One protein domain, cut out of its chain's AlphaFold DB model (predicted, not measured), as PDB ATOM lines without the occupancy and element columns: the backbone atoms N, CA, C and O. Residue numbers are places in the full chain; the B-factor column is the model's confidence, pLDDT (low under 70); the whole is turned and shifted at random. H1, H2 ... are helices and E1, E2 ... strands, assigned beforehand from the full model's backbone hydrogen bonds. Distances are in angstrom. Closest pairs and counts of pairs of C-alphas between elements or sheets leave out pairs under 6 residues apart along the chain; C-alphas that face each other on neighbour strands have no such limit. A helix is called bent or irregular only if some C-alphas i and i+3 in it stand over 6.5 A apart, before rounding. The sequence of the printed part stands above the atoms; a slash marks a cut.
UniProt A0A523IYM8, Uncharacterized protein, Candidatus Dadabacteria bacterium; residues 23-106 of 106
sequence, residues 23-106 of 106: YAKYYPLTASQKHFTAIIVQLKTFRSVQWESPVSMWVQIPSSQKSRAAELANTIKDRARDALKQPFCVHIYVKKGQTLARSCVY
ATOM      1  N   TYR A  23     115.132 142.554 172.332       40.81
ATOM      2  CA  TYR A  23     115.801 141.416 171.673       40.81
ATOM      3  C   TYR A  23     117.026 140.814 172.375       40.81
ATOM      4  O   TYR A  23     118.077 140.613 171.776       40.81
ATOM      5  N   ALA A  24     116.817 140.355 173.604       43.81
ATOM      6  CA  ALA A  24     117.067 138.953 173.934       43.81
ATOM      7  C   ALA A  24     116.231 138.611 175.169       43.81
ATOM      8  O   ALA A  24     116.582 138.975 176.287       43.81
ATOM      9  N   LYS A  25     115.099 137.921 174.983       51.06
ATOM     10  CA  LYS A  25     114.455 137.211 176.095       51.06
ATOM     11  C   LYS A  25     115.543 136.296 176.662       51.06
ATOM     12  O   LYS A  25     115.953 135.365 175.979       51.06
ATOM     13  N   TYR A  26     116.081 136.618 177.833       52.88
ATOM     14  CA  TYR A  26     117.202 135.897 178.431       52.88
ATOM     15  C   TYR A  26     116.669 134.562 178.964       52.88
ATOM     16  O   TYR A  26     116.347 134.439 180.141       52.88
ATOM     17  N   TYR A  27     116.467 133.571 178.095       68.12
ATOM     18  CA  TYR A  27     116.203 132.213 178.562       68.12
ATOM     19  C   TYR A  27     117.547 131.532 178.819       68.12
ATOM     20  O   TYR A  27     118.446 131.570 177.971       68.12
ATOM     21  N   PRO A  28     117.716 130.920 179.999       81.25
ATOM     22  CA  PRO A  28     118.939 130.208 180.304       81.25
ATOM     23  C   PRO A  28     119.059 129.006 179.364       81.25
ATOM     24  O   PRO A  28     118.197 128.129 179.340       81.25
ATOM     25  N   LEU A  29     120.143 128.963 178.588       84.31
ATOM     26  CA  LEU A  29     120.465 127.791 177.781       84.31
ATOM     27  C   LEU A  29     120.749 126.594 178.695       84.31
ATOM     28  O   LEU A  29     121.508 126.700 179.667       84.31
ATOM     29  N   THR A  30     120.183 125.443 178.343       88.81
ATOM     30  CA  THR A  30     120.507 124.153 178.962       88.81
ATOM     31  C   THR A  30     121.980 123.800 178.744       88.81
ATOM     32  O   THR A  30     122.643 124.340 177.852       88.81
ATOM     33  N   ALA A  31     122.512 122.864 179.534       88.75
ATOM     34  CA  ALA A  31     123.883 122.382 179.356       88.75
ATOM     35  C   ALA A  31     124.127 121.856 177.926       88.75
ATOM     36  O   ALA A  31     125.125 122.221 177.304       88.75
ATOM     37  N   SER A  32     123.175 121.099 177.371       88.12
ATOM     38  CA  SER A  32     123.242 120.574 176.002       88.12
ATOM     39  C   SER A  32     123.267 121.687 174.954       88.12
ATOM     40  O   SER A  32     124.099 121.659 174.051       88.12
ATOM     41  N   GLN A  33     122.422 122.716 175.093       90.88
ATOM     42  CA  GLN A  33     122.424 123.863 174.178       90.88
ATOM     43  C   GLN A  33     123.721 124.669 174.270       90.88
ATOM     44  O   GLN A  33     124.263 125.063 173.239       90.88
ATOM     45  N   LYS A  34     124.254 124.893 175.478       90.81
ATOM     46  CA  LYS A  34     125.546 125.571 175.672       90.81
ATOM     47  C   LYS A  34     126.676 124.800 174.997       90.81
ATOM     48  O   LYS A  34     127.451 125.390 174.245       90.81
ATOM     49  N   HIS A  35     126.733 123.489 175.219       89.69
ATOM     50  CA  HIS A  35     127.740 122.624 174.615       89.69
ATOM     51  C   HIS A  35     127.629 122.607 173.085       89.69
ATOM     52  O   HIS A  35     128.615 122.841 172.390       89.69
ATOM     53  N   PHE A  36     126.418 122.438 172.553       91.88
ATOM     54  CA  PHE A  36     126.167 122.485 171.115       91.88
ATOM     55  C   PHE A  36     126.573 123.833 170.503       91.88
ATOM     56  O   PHE A  36     127.268 123.872 169.492       91.88
ATOM     57  N   THR A  37     126.220 124.944 171.154       91.19
ATOM     58  CA  THR A  37     126.620 126.292 170.718       91.19
ATOM     59  C   THR A  37     128.136 126.427 170.653       91.19
ATOM     60  O   THR A  37     128.655 126.950 169.670       91.19
ATOM     61  N   ALA A  38     128.855 125.921 171.660       88.81
ATOM     62  CA  ALA A  38     130.314 125.950 171.681       88.81
ATOM     63  C   ALA A  38     130.918 125.179 170.496       88.81
ATOM     64  O   ALA A  38     131.816 125.702 169.838       88.81
ATOM     65  N   ILE A  39     130.380 123.998 170.164       87.56
ATOM     66  CA  ILE A  39     130.803 123.221 168.986       87.56
ATOM     67  C   ILE A  39     130.601 124.037 167.706       87.56
ATOM     68  O   ILE A  39     131.516 124.141 166.892       87.56
ATOM     69  N   ILE A  40     129.423 124.641 167.519       89.19
ATOM     70  CA  ILE A  40     129.129 125.423 166.310       89.19
ATOM     71  C   ILE A  40     130.059 126.638 166.201       89.19
ATOM     72  O   ILE A  40     130.613 126.888 165.132       89.19
ATOM     73  N   VAL A  41     130.294 127.364 167.296       86.75
ATOM     74  CA  VAL A  41     131.208 128.520 167.322       86.75
ATOM     75  C   VAL A  41     132.652 128.108 167.002       86.75
ATOM     76  O   VAL A  41     133.346 128.811 166.265       86.75
ATOM     77  N   GLN A  42     133.102 126.943 167.482       84.62
ATOM     78  CA  GLN A  42     134.447 126.418 167.215       84.62
ATOM     79  C   GLN A  42     134.707 126.093 165.741       84.62
ATOM     80  O   GLN A  42     135.862 126.106 165.322       84.62
ATOM     81  N   LEU A  43     133.667 125.874 164.928       81.62
ATOM     82  CA  LEU A  43     133.829 125.631 163.491       81.62
ATOM     83  C   LEU A  43     134.395 126.848 162.737       81.62
ATOM     84  O   LEU A  43     134.699 126.718 161.552       81.62
ATOM     85  N   LYS A  44     134.500 128.033 163.373       75.19
ATOM     86  CA  LYS A  44     135.044 129.301 162.822       75.19
ATOM     87  C   LYS A  44     134.492 129.706 161.444       75.19
ATOM     88  O   LYS A  44     135.028 130.577 160.768       75.19
ATOM     89  N   THR A  45     133.391 129.084 161.040       79.44
ATOM     90  CA  THR A  45     132.723 129.268 159.749       79.44
ATOM     91  C   THR A  45     131.669 130.377 159.844       79.44
ATOM     92  O   THR A  45     131.282 130.973 158.839       79.44
ATOM     93  N   PHE A  46     131.233 130.694 161.066       88.31
ATOM     94  CA  PHE A  46     130.125 131.595 161.360       88.31
ATOM     95  C   PHE A  46     130.622 132.897 161.987       88.31
ATOM     96  O   PHE A  46     131.545 132.899 162.797       88.31
ATOM     97  N   ARG A  47     129.981 134.011 161.628       88.25
ATOM     98  CA  ARG A  47     130.244 135.331 162.219       88.25
ATOM     99  C   ARG A  47     129.565 135.501 163.570       88.25
ATOM    100  O   ARG A  47     130.098 136.172 164.445       88.25
ATOM    101  N   SER A  48     128.381 134.922 163.729       89.94
ATOM    102  CA  SER A  48     127.654 134.927 164.993       89.94
ATOM    103  C   SER A  48     126.740 133.714 165.086       89.94
ATOM    104  O   SER A  48     126.258 133.200 164.075       89.94
ATOM    105  N   VAL A  49     126.529 133.247 166.313       91.00
ATOM    106  CA  VAL A  49     125.600 132.172 166.660       91.00
ATOM    107  C   VAL A  49     124.833 132.665 167.870       91.00
ATOM    108  O   VAL A  49     125.431 132.996 168.892       91.00
ATOM    109  N   GLN A  50     123.523 132.787 167.736       90.38
ATOM    110  CA  GLN A  50     122.654 133.327 168.770       90.38
ATOM    111  C   GLN A  50     121.412 132.469 168.854       90.38
ATOM    112  O   GLN A  50     120.931 131.968 167.845       90.38
ATOM    113  N   TRP A  51     120.874 132.310 170.050       90.25
ATOM    114  CA  TRP A  51     119.561 131.715 170.200       90.25
ATOM    115  C   TRP A  51     118.531 132.847 170.241       90.25
ATOM    116  O   TRP A  51     118.739 133.856 170.914       90.25
ATOM    117  N   GLU A  52     117.395 132.668 169.568       88.06
ATOM    118  CA  GLU A  52     116.222 133.548 169.695       88.06
ATOM    119  C   GLU A  52     115.153 132.964 170.635       88.06
ATOM    120  O   GLU A  52     114.507 133.701 171.377       88.06
ATOM    121  N   SER A  53     115.015 131.637 170.667       88.12
ATOM    122  CA  SER A  53     114.194 130.907 171.639       88.12
ATOM    123  C   SER A  53     114.867 129.577 172.013       88.12
ATOM    124  O   SER A  53     115.809 129.178 171.329       88.12
ATOM    125  N   PRO A  54     114.387 128.823 173.023       88.06
ATOM    126  CA  PRO A  54     114.941 127.502 173.358       88.06
ATOM    127  C   PRO A  54     114.960 126.499 172.191       88.06
ATOM    128  O   PRO A  54     115.700 125.519 172.223       88.06
ATOM    129  N   VAL A  55     114.165 126.740 171.150       91.06
ATOM    130  CA  VAL A  55     114.053 125.876 169.968       91.06
ATOM    131  C   VAL A  55     114.506 126.575 168.683       91.06
ATOM    132  O   VAL A  55     114.360 126.002 167.613       91.06
ATOM    133  N   SER A  56     115.026 127.805 168.745       92.44
ATOM    134  CA  SER A  56     115.388 128.597 167.560       92.44
ATOM    135  C   SER A  56     116.786 129.186 167.690       92.44
ATOM    136  O   SER A  56     117.039 130.033 168.550       92.44
ATOM    137  N   MET A  57     117.686 128.766 166.802       92.62
ATOM    138  CA  MET A  57     119.055 129.262 166.707       92.62
ATOM    139  C   MET A  57     119.276 130.005 165.392       92.62
ATOM    140  O   MET A  57     118.960 129.522 164.311       92.62
ATOM    141  N   TRP A  58     119.890 131.170 165.483       93.69
ATOM    142  CA  TRP A  58     120.236 132.050 164.384       93.69
ATOM    143  C   TRP A  58     121.744 132.077 164.190       93.69
ATOM    144  O   TRP A  58     122.509 132.381 165.105       93.69
ATOM    145  N   VAL A  59     122.174 131.792 162.969       93.56
ATOM    146  CA  VAL A  59     123.582 131.670 162.604       93.56
ATOM    147  C   VAL A  59     123.886 132.603 161.445       93.56
ATOM    148  O   VAL A  59     123.312 132.494 160.360       93.56
ATOM    149  N   GLN A  60     124.821 133.519 161.669       94.56
ATOM    150  CA  GLN A  60     125.285 134.430 160.641       94.56
ATOM    151  C   GLN A  60     126.471 133.840 159.885       94.56
ATOM    152  O   GLN A  60     127.488 133.492 160.488       94.56
ATOM    153  N   ILE A  61     126.386 133.817 158.560       93.94
ATOM    154  CA  ILE A  61     127.468 133.389 157.668       93.94
ATOM    155  C   ILE A  61     128.064 134.580 156.898       93.94
ATOM    156  O   ILE A  61     127.396 135.603 156.710       93.94
ATOM    157  N   PRO A  62     129.320 134.483 156.425       92.69
ATOM    158  CA  PRO A  62     129.864 135.421 155.450       92.69
ATOM    159  C   PRO A  62     129.048 135.421 154.150       92.69
ATOM    160  O   PRO A  62     128.534 134.384 153.729       92.69
ATOM    161  N   SER A  63     128.986 136.564 153.462       91.38
ATOM    162  CA  SER A  63     128.301 136.688 152.165       91.38
ATOM    163  C   SER A  63     128.833 135.715 151.107       91.38
ATOM    164  O   SER A  63     128.051 135.225 150.295       91.38
ATOM    165  N   SER A  64     130.125 135.378 151.154       92.25
ATOM    166  CA  SER A  64     130.761 134.396 150.266       92.25
ATOM    167  C   SER A  64     130.193 132.980 150.399       92.25
ATOM    168  O   SER A  64     130.312 132.190 149.471       92.25
ATOM    169  N   GLN A  65     129.548 132.654 151.523       90.88
ATOM    170  CA  GLN A  65     128.967 131.333 151.775       90.88
ATOM    171  C   GLN A  65     127.450 131.288 151.556       90.88
ATOM    172  O   GLN A  65     126.812 130.286 151.871       90.88
ATOM    173  N   LYS A  66     126.849 132.354 151.006       92.69
ATOM    174  CA  LYS A  66     125.394 132.460 150.806       92.69
ATOM    175  C   LYS A  66     124.805 131.266 150.044       92.69
ATOM    176  O   LYS A  66     123.737 130.790 150.418       92.69
ATOM    177  N   SER A  67     125.499 130.761 149.023       94.31
ATOM    178  CA  SER A  67     125.065 129.599 148.230       94.31
ATOM    179  C   SER A  67     124.978 128.304 149.043       94.31
ATOM    180  O   SER A  67     124.172 127.437 148.722       94.31
ATOM    181  N   ARG A  68     125.751 128.190 150.128       92.56
ATOM    182  CA  ARG A  68     125.788 127.018 151.015       92.56
ATOM    183  C   ARG A  68     124.838 127.126 152.204       92.56
ATOM    184  O   ARG A  68     124.824 126.247 153.058       92.56
ATOM    185  N   ALA A  69     124.027 128.184 152.290       93.56
ATOM    186  CA  ALA A  69     123.159 128.415 153.445       93.56
ATOM    187  C   ALA A  69     122.215 127.232 153.731       93.56
ATOM    188  O   ALA A  69     122.061 126.845 154.886       93.56
ATOM    189  N   ALA A  70     121.621 126.627 152.696       94.81
ATOM    190  CA  ALA A  70     120.725 125.479 152.851       94.81
ATOM    191  C   ALA A  70     121.455 124.213 153.331       94.81
ATOM    192  O   ALA A  70     120.990 123.540 154.250       94.81
ATOM    193  N   GLU A  71     122.626 123.926 152.759       95.31
ATOM    194  CA  GLU A  71     123.504 122.821 153.168       95.31
ATOM    195  C   GLU A  71     123.919 122.964 154.642       95.31
ATOM    196  O   GLU A  71     123.803 122.021 155.426       95.31
ATOM    197  N   LEU A  72     124.332 124.172 155.043       93.75
ATOM    198  CA  LEU A  72     124.709 124.488 156.420       93.75
ATOM    199  C   LEU A  72     123.523 124.353 157.378       93.75
ATOM    200  O   LEU A  72     123.672 123.757 158.444       93.75
ATOM    201  N   ALA A  73     122.341 124.854 157.002       95.00
ATOM    202  CA  ALA A  73     121.132 124.718 157.809       95.00
ATOM    203  C   ALA A  73     120.797 123.239 158.063       95.00
ATOM    204  O   ALA A  73     120.562 122.846 159.204       95.00
ATOM    205  N   ASN A  74     120.831 122.407 157.019       95.44
ATOM    206  CA  ASN A  74     120.558 120.977 157.143       95.44
ATOM    207  C   ASN A  74     121.607 120.263 157.995       95.44
ATOM    208  O   ASN A  74     121.237 119.538 158.913       95.44
ATOM    209  N   THR A  75     122.891 120.555 157.776       93.31
ATOM    210  CA  THR A  75     123.995 119.980 158.563       93.31
ATOM    211  C   THR A  75     123.855 120.302 160.050       93.31
ATOM    212  O   THR A  75     124.036 119.432 160.903       93.31
ATOM    213  N   ILE A  76     123.529 121.552 160.386       93.88
ATOM    214  CA  ILE A  76     123.331 121.962 161.778       93.88
ATOM    215  C   ILE A  76     122.093 121.278 162.361       93.88
ATOM    216  O   ILE A  76     122.164 120.795 163.486       93.88
ATOM    217  N   LYS A  77     120.989 121.195 161.610       94.94
ATOM    218  CA  LYS A  77     119.771 120.495 162.039       94.94
ATOM    219  C   LYS A  77     120.033 119.007 162.302       94.94
ATOM    220  O   LYS A  77     119.607 118.506 163.337       94.94
ATOM    221  N   ASP A  78     120.766 118.315 161.431       93.31
ATOM    222  CA  ASP A  78     121.089 116.893 161.617       93.31
ATOM    223  C   ASP A  78     121.949 116.675 162.871       93.31
ATOM    224  O   ASP A  78     121.625 115.835 163.707       93.31
ATOM    225  N   ARG A  79     122.975 117.509 163.087       90.62
ATOM    226  CA  ARG A  79     123.783 117.457 164.319       90.62
ATOM    227  C   ARG A  79     122.973 117.807 165.568       90.62
ATOM    228  O   ARG A  79     123.177 117.212 166.622       90.62
ATOM    229  N   ALA A  80     122.074 118.783 165.463       91.50
ATOM    230  CA  ALA A  80     121.219 119.207 166.563       91.50
ATOM    231  C   ALA A  80     120.225 118.117 166.969       91.50
ATOM    232  O   ALA A  80     119.990 117.947 168.162       91.50
ATOM    233  N   ARG A  81     119.679 117.355 166.012       90.69
ATOM    234  CA  ARG A  81     118.792 116.218 166.295       90.69
ATOM    235  C   ARG A  81     119.452 115.241 167.262       90.69
ATOM    236  O   ARG A  81     118.852 114.875 168.270       90.69
ATOM    237  N   ASP A  82     120.696 114.876 166.978       88.38
ATOM    238  CA  ASP A  82     121.405 113.861 167.754       88.38
ATOM    239  C   ASP A  82     121.942 114.433 169.083       88.38
ATOM    240  O   ASP A  82     121.900 113.757 170.113       88.38
ATOM    241  N   ALA A  83     122.398 115.693 169.083       88.81
ATOM    242  CA  ALA A  83     122.988 116.342 170.257       88.81
ATOM    243  C   ALA A  83     121.954 116.872 171.265       88.81
ATOM    244  O   ALA A  83     122.171 116.789 172.474       88.81
ATOM    245  N   LEU A  84     120.856 117.460 170.786       90.81
ATOM    246  CA  LEU A  84     119.871 118.137 171.632       90.81
ATOM    247  C   LEU A  84     118.670 117.253 171.969       90.81
ATOM    248  O   LEU A  84     118.078 117.453 173.025       90.81
ATOM    249  N   LYS A  85     118.316 116.291 171.100       88.88
ATOM    250  CA  LYS A  85     117.172 115.375 171.275       88.88
ATOM    251  C   LYS A  85     115.851 116.089 171.611       88.88
ATOM    252  O   LYS A  85     115.051 115.596 172.399       88.88
ATOM    253  N   GLN A  86     115.643 117.267 171.028       88.69
ATOM    254  CA  GLN A  86     114.461 118.104 171.228       88.69
ATOM    255  C   GLN A  86     114.116 118.844 169.925       88.69
ATOM    256  O   GLN A  86     114.995 118.969 169.061       88.69
ATOM    257  N   PRO A  87     112.895 119.401 169.804       93.19
ATOM    258  CA  PRO A  87     112.542 120.267 168.689       93.19
ATOM    259  C   PRO A  87     113.536 121.422 168.537       93.19
ATOM    260  O   PRO A  87     113.904 122.086 169.511       93.19
ATOM    261  N   PHE A  88     113.983 121.663 167.310       94.38
ATOM    262  CA  PHE A  88     115.021 122.645 167.027       94.38
ATOM    263  C   PHE A  88     114.924 123.167 165.595       94.38
ATOM    264  O   PHE A  88     114.826 122.403 164.643       94.38
ATOM    265  N   CYS A  89     115.029 124.481 165.437       95.38
ATOM    266  CA  CYS A  89     115.140 125.173 164.166       95.38
ATOM    267  C   CYS A  89     116.441 125.973 164.123       95.38
ATOM    268  O   CYS A  89     116.785 126.681 165.069       95.38
ATOM    269  N   VAL A  90     117.125 125.920 162.983       94.94
ATOM    270  CA  VAL A  90     118.254 126.793 162.670       94.94
ATOM    271  C   VAL A  90     117.904 127.728 161.517       94.94
ATOM    272  O   VAL A  90     117.360 127.303 160.497       94.94
ATOM    273  N   HIS A  91     118.251 128.998 161.680       96.12
ATOM    274  CA  HIS A  91     118.100 130.070 160.708       96.12
ATOM    275  C   HIS A  91     119.483 130.547 160.269       96.12
ATOM    276  O   HIS A  91     120.254 131.057 161.081       96.12
ATOM    277  N   ILE A  92     119.807 130.406 158.985       95.19
ATOM    278  CA  ILE A  92     121.048 130.922 158.404       95.19
ATOM    279  C   ILE A  92     120.776 132.277 157.764       95.19
ATOM    280  O   ILE A  92     119.853 132.409 156.959       95.19
ATOM    281  N   TYR A  93     121.594 133.277 158.077       94.69
ATOM    282  CA  TYR A  93     121.457 134.624 157.530       94.69
ATOM    283  C   TYR A  93     122.814 135.266 157.222       94.69
ATOM    284  O   TYR A  93     123.842 134.876 157.762       94.69
ATOM    285  N   VAL A  94     122.830 136.274 156.347       91.94
ATOM    286  CA  VAL A  94     124.018 137.130 156.121       91.94
ATOM    287  C   VAL A  94     123.822 138.493 156.786       91.94
ATOM    288  O   VAL A  94     124.702 138.978 157.500       91.94
ATOM    289  N   LYS A  95     122.640 139.091 156.595       89.62
ATOM    290  CA  LYS A  95     122.211 140.352 157.213       89.62
ATOM    291  C   LYS A  95     121.047 140.073 158.163       89.62
ATOM    292  O   LYS A  95     120.161 139.292 157.820       89.62
ATOM    293  N   LYS A  96     121.065 140.676 159.360       79.12
ATOM    294  CA  LYS A  96     119.985 140.516 160.351       79.12
ATOM    295  C   LYS A  96     118.625 140.807 159.705       79.12
ATOM    296  O   LYS A  96     118.513 141.732 158.903       79.12
ATOM    297  N   GLY A  97     117.624 139.993 160.037       77.25
ATOM    298  CA  GLY A  97     116.274 140.076 159.468       77.25
ATOM    299  C   GLY A  97     116.093 139.391 158.106       77.25
ATOM    300  O   GLY A  97     114.959 139.235 157.671       77.25
ATOM    301  N   GLN A  98     117.163 138.927 157.447       84.81
ATOM    302  CA  GLN A  98     117.074 138.201 156.175       84.81
ATOM    303  C   GLN A  98     117.501 136.739 156.341       84.81
ATOM    304  O   GLN A  98     118.676 136.399 156.184       84.81
ATOM    305  N   THR A  99     116.534 135.862 156.613       87.38
ATOM    306  CA  THR A  99     116.778 134.412 156.610       87.38
ATOM    307  C   THR A  99     117.013 133.941 155.177       87.38
ATOM    308  O   THR A  99     116.181 134.159 154.302       87.38
ATOM    309  N   LEU A 100     118.156 133.303 154.937       92.19
ATOM    310  CA  LEU A 100     118.521 132.699 153.655       92.19
ATOM    311  C   LEU A 100     118.089 131.241 153.572       92.19
ATOM    312  O   LEU A 100     117.672 130.777 152.518       92.19
ATOM    313  N   ALA A 101     118.219 130.525 154.683       94.31
ATOM    314  CA  ALA A 101     117.794 129.146 154.803       94.31
ATOM    315  C   ALA A 101     117.314 128.881 156.224       94.31
ATOM    316  O   ALA A 101     117.848 129.433 157.188       94.31
ATOM    317  N   ARG A 102     116.314 128.013 156.338       95.44
ATOM    318  CA  ARG A 102     115.774 127.538 157.605       95.44
ATOM    319  C   ARG A 102     115.657 126.026 157.531       95.44
ATOM    320  O   ARG A 102     115.170 125.510 156.531       95.44
ATOM    321  N   SER A 103     116.081 125.337 158.580       95.56
ATOM    322  CA  SER A 103     115.910 123.890 158.700       95.56
ATOM    323  C   SER A 103     115.468 123.550 160.117       95.56
ATOM    324  O   SER A 103     115.971 124.147 161.069       95.56
ATOM    325  N   CYS A 104     114.497 122.647 160.255       95.56
ATOM    326  CA  CYS A 104     113.884 122.306 161.534       95.56
ATOM    327  C   CYS A 104     113.803 120.792 161.721       95.56
ATOM    328  O   CYS A 104     113.642 120.041 160.757       95.56
ATOM    329  N   VAL A 105     113.900 120.369 162.973       92.25
ATOM    330  CA  VAL A 105     113.564 119.036 163.461       92.25
ATOM    331  C   VAL A 105     112.475 119.188 164.517       92.25
ATOM    332  O   VAL A 105     112.534 120.113 165.334       92.25
ATOM    333  N   TYR A 106     111.466 118.324 164.435       88.25
ATOM    334  CA  TYR A 106     110.289 118.313 165.301       88.25
ATOM    335  C   TYR A 106     110.357 117.127 166.251       88.25
ATOM    336  O   TYR A 106     110.818 116.055 165.797       88.25
TER     337      TYR A 106
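What this domain is: This is residues 23 to 106 of the 106 residues of an uncharacterized protein of Candidatus Dadabacteria bacterium (UniProt A0A523IYM8). A twisted four-stranded sheet has two helices over one face, H1 over E1 and H2 over E3 and E4, making two layers; no named helix covers the other face. The printed part has 84 residues, with H1, E1, E2, H2, E3 and E4 along the chain. The sheet is mixed, in the order E1, E2, E3, E4, and the class is mixed, helices and strands. The whole is compact, with a radius of gyration of the C-alphas of 11.8 A and spans of 32 by 27 by 24 A.

Where its parts are: H1, residues 31 to 42, begins with C-alpha 31 at (123.883, 122.382, 179.356) and is 16.6 A long. E1 is residues 48 to 53, 15.5 A, and E2 is residues 56 to 60, 13.4 A. H2, residues 63 to 84, is 28.2 A long; it is irregular, with C-alphas 64 and 67 7.7 A apart, and has a kink of 63 degrees near residue 70. E3 is residues 88 to 93, 16.6 A. E4, residues 99 to 105, is 17.1 A and ends with C-alpha 105 at (113.564, 119.036, 163.461).

How they stand to each other: E1 and E2 form an antiparallel hairpin, with N 58 and O 50 2.7 A apart. E2 and E3 are parallel, with N 59 and O 91 2.8 A apart; E2, H2 and E3 make a strand-helix-strand unit, two parallel neighbour strands with a helix between, its crossover right-handed. E3 and E4 form an antiparallel hairpin, with N 105 and O 88 2.8 A apart. H2 is on the sheet at a height of 7.5 A, along the strands; its closest C-alphas to E4 are those of Ala 70 and Ala 101, 5.1 A. H1 is on the same face; its closest C-alphas to E1 are those of Val 41 and Val 49, 6.7 A. Residues 32 to 36 of H1 touch H2, closest at the C-alphas of Ser 32 and Leu 84, 6.0 A, at a shallow tilt of 29 degrees, opposite ways. Every O i to N i+4 pair is within hydrogen-bond range in H1, and 12 of 18 in H2.

The domain as a whole: The two farthest C-alphas, of Pro 28 and Ser 67, are 32.7 A apart. The printed part has no cut, and the five links between named elements are tight. Residues 23 to 27 have pLDDT under 70; the mean of the printed part is 88.2.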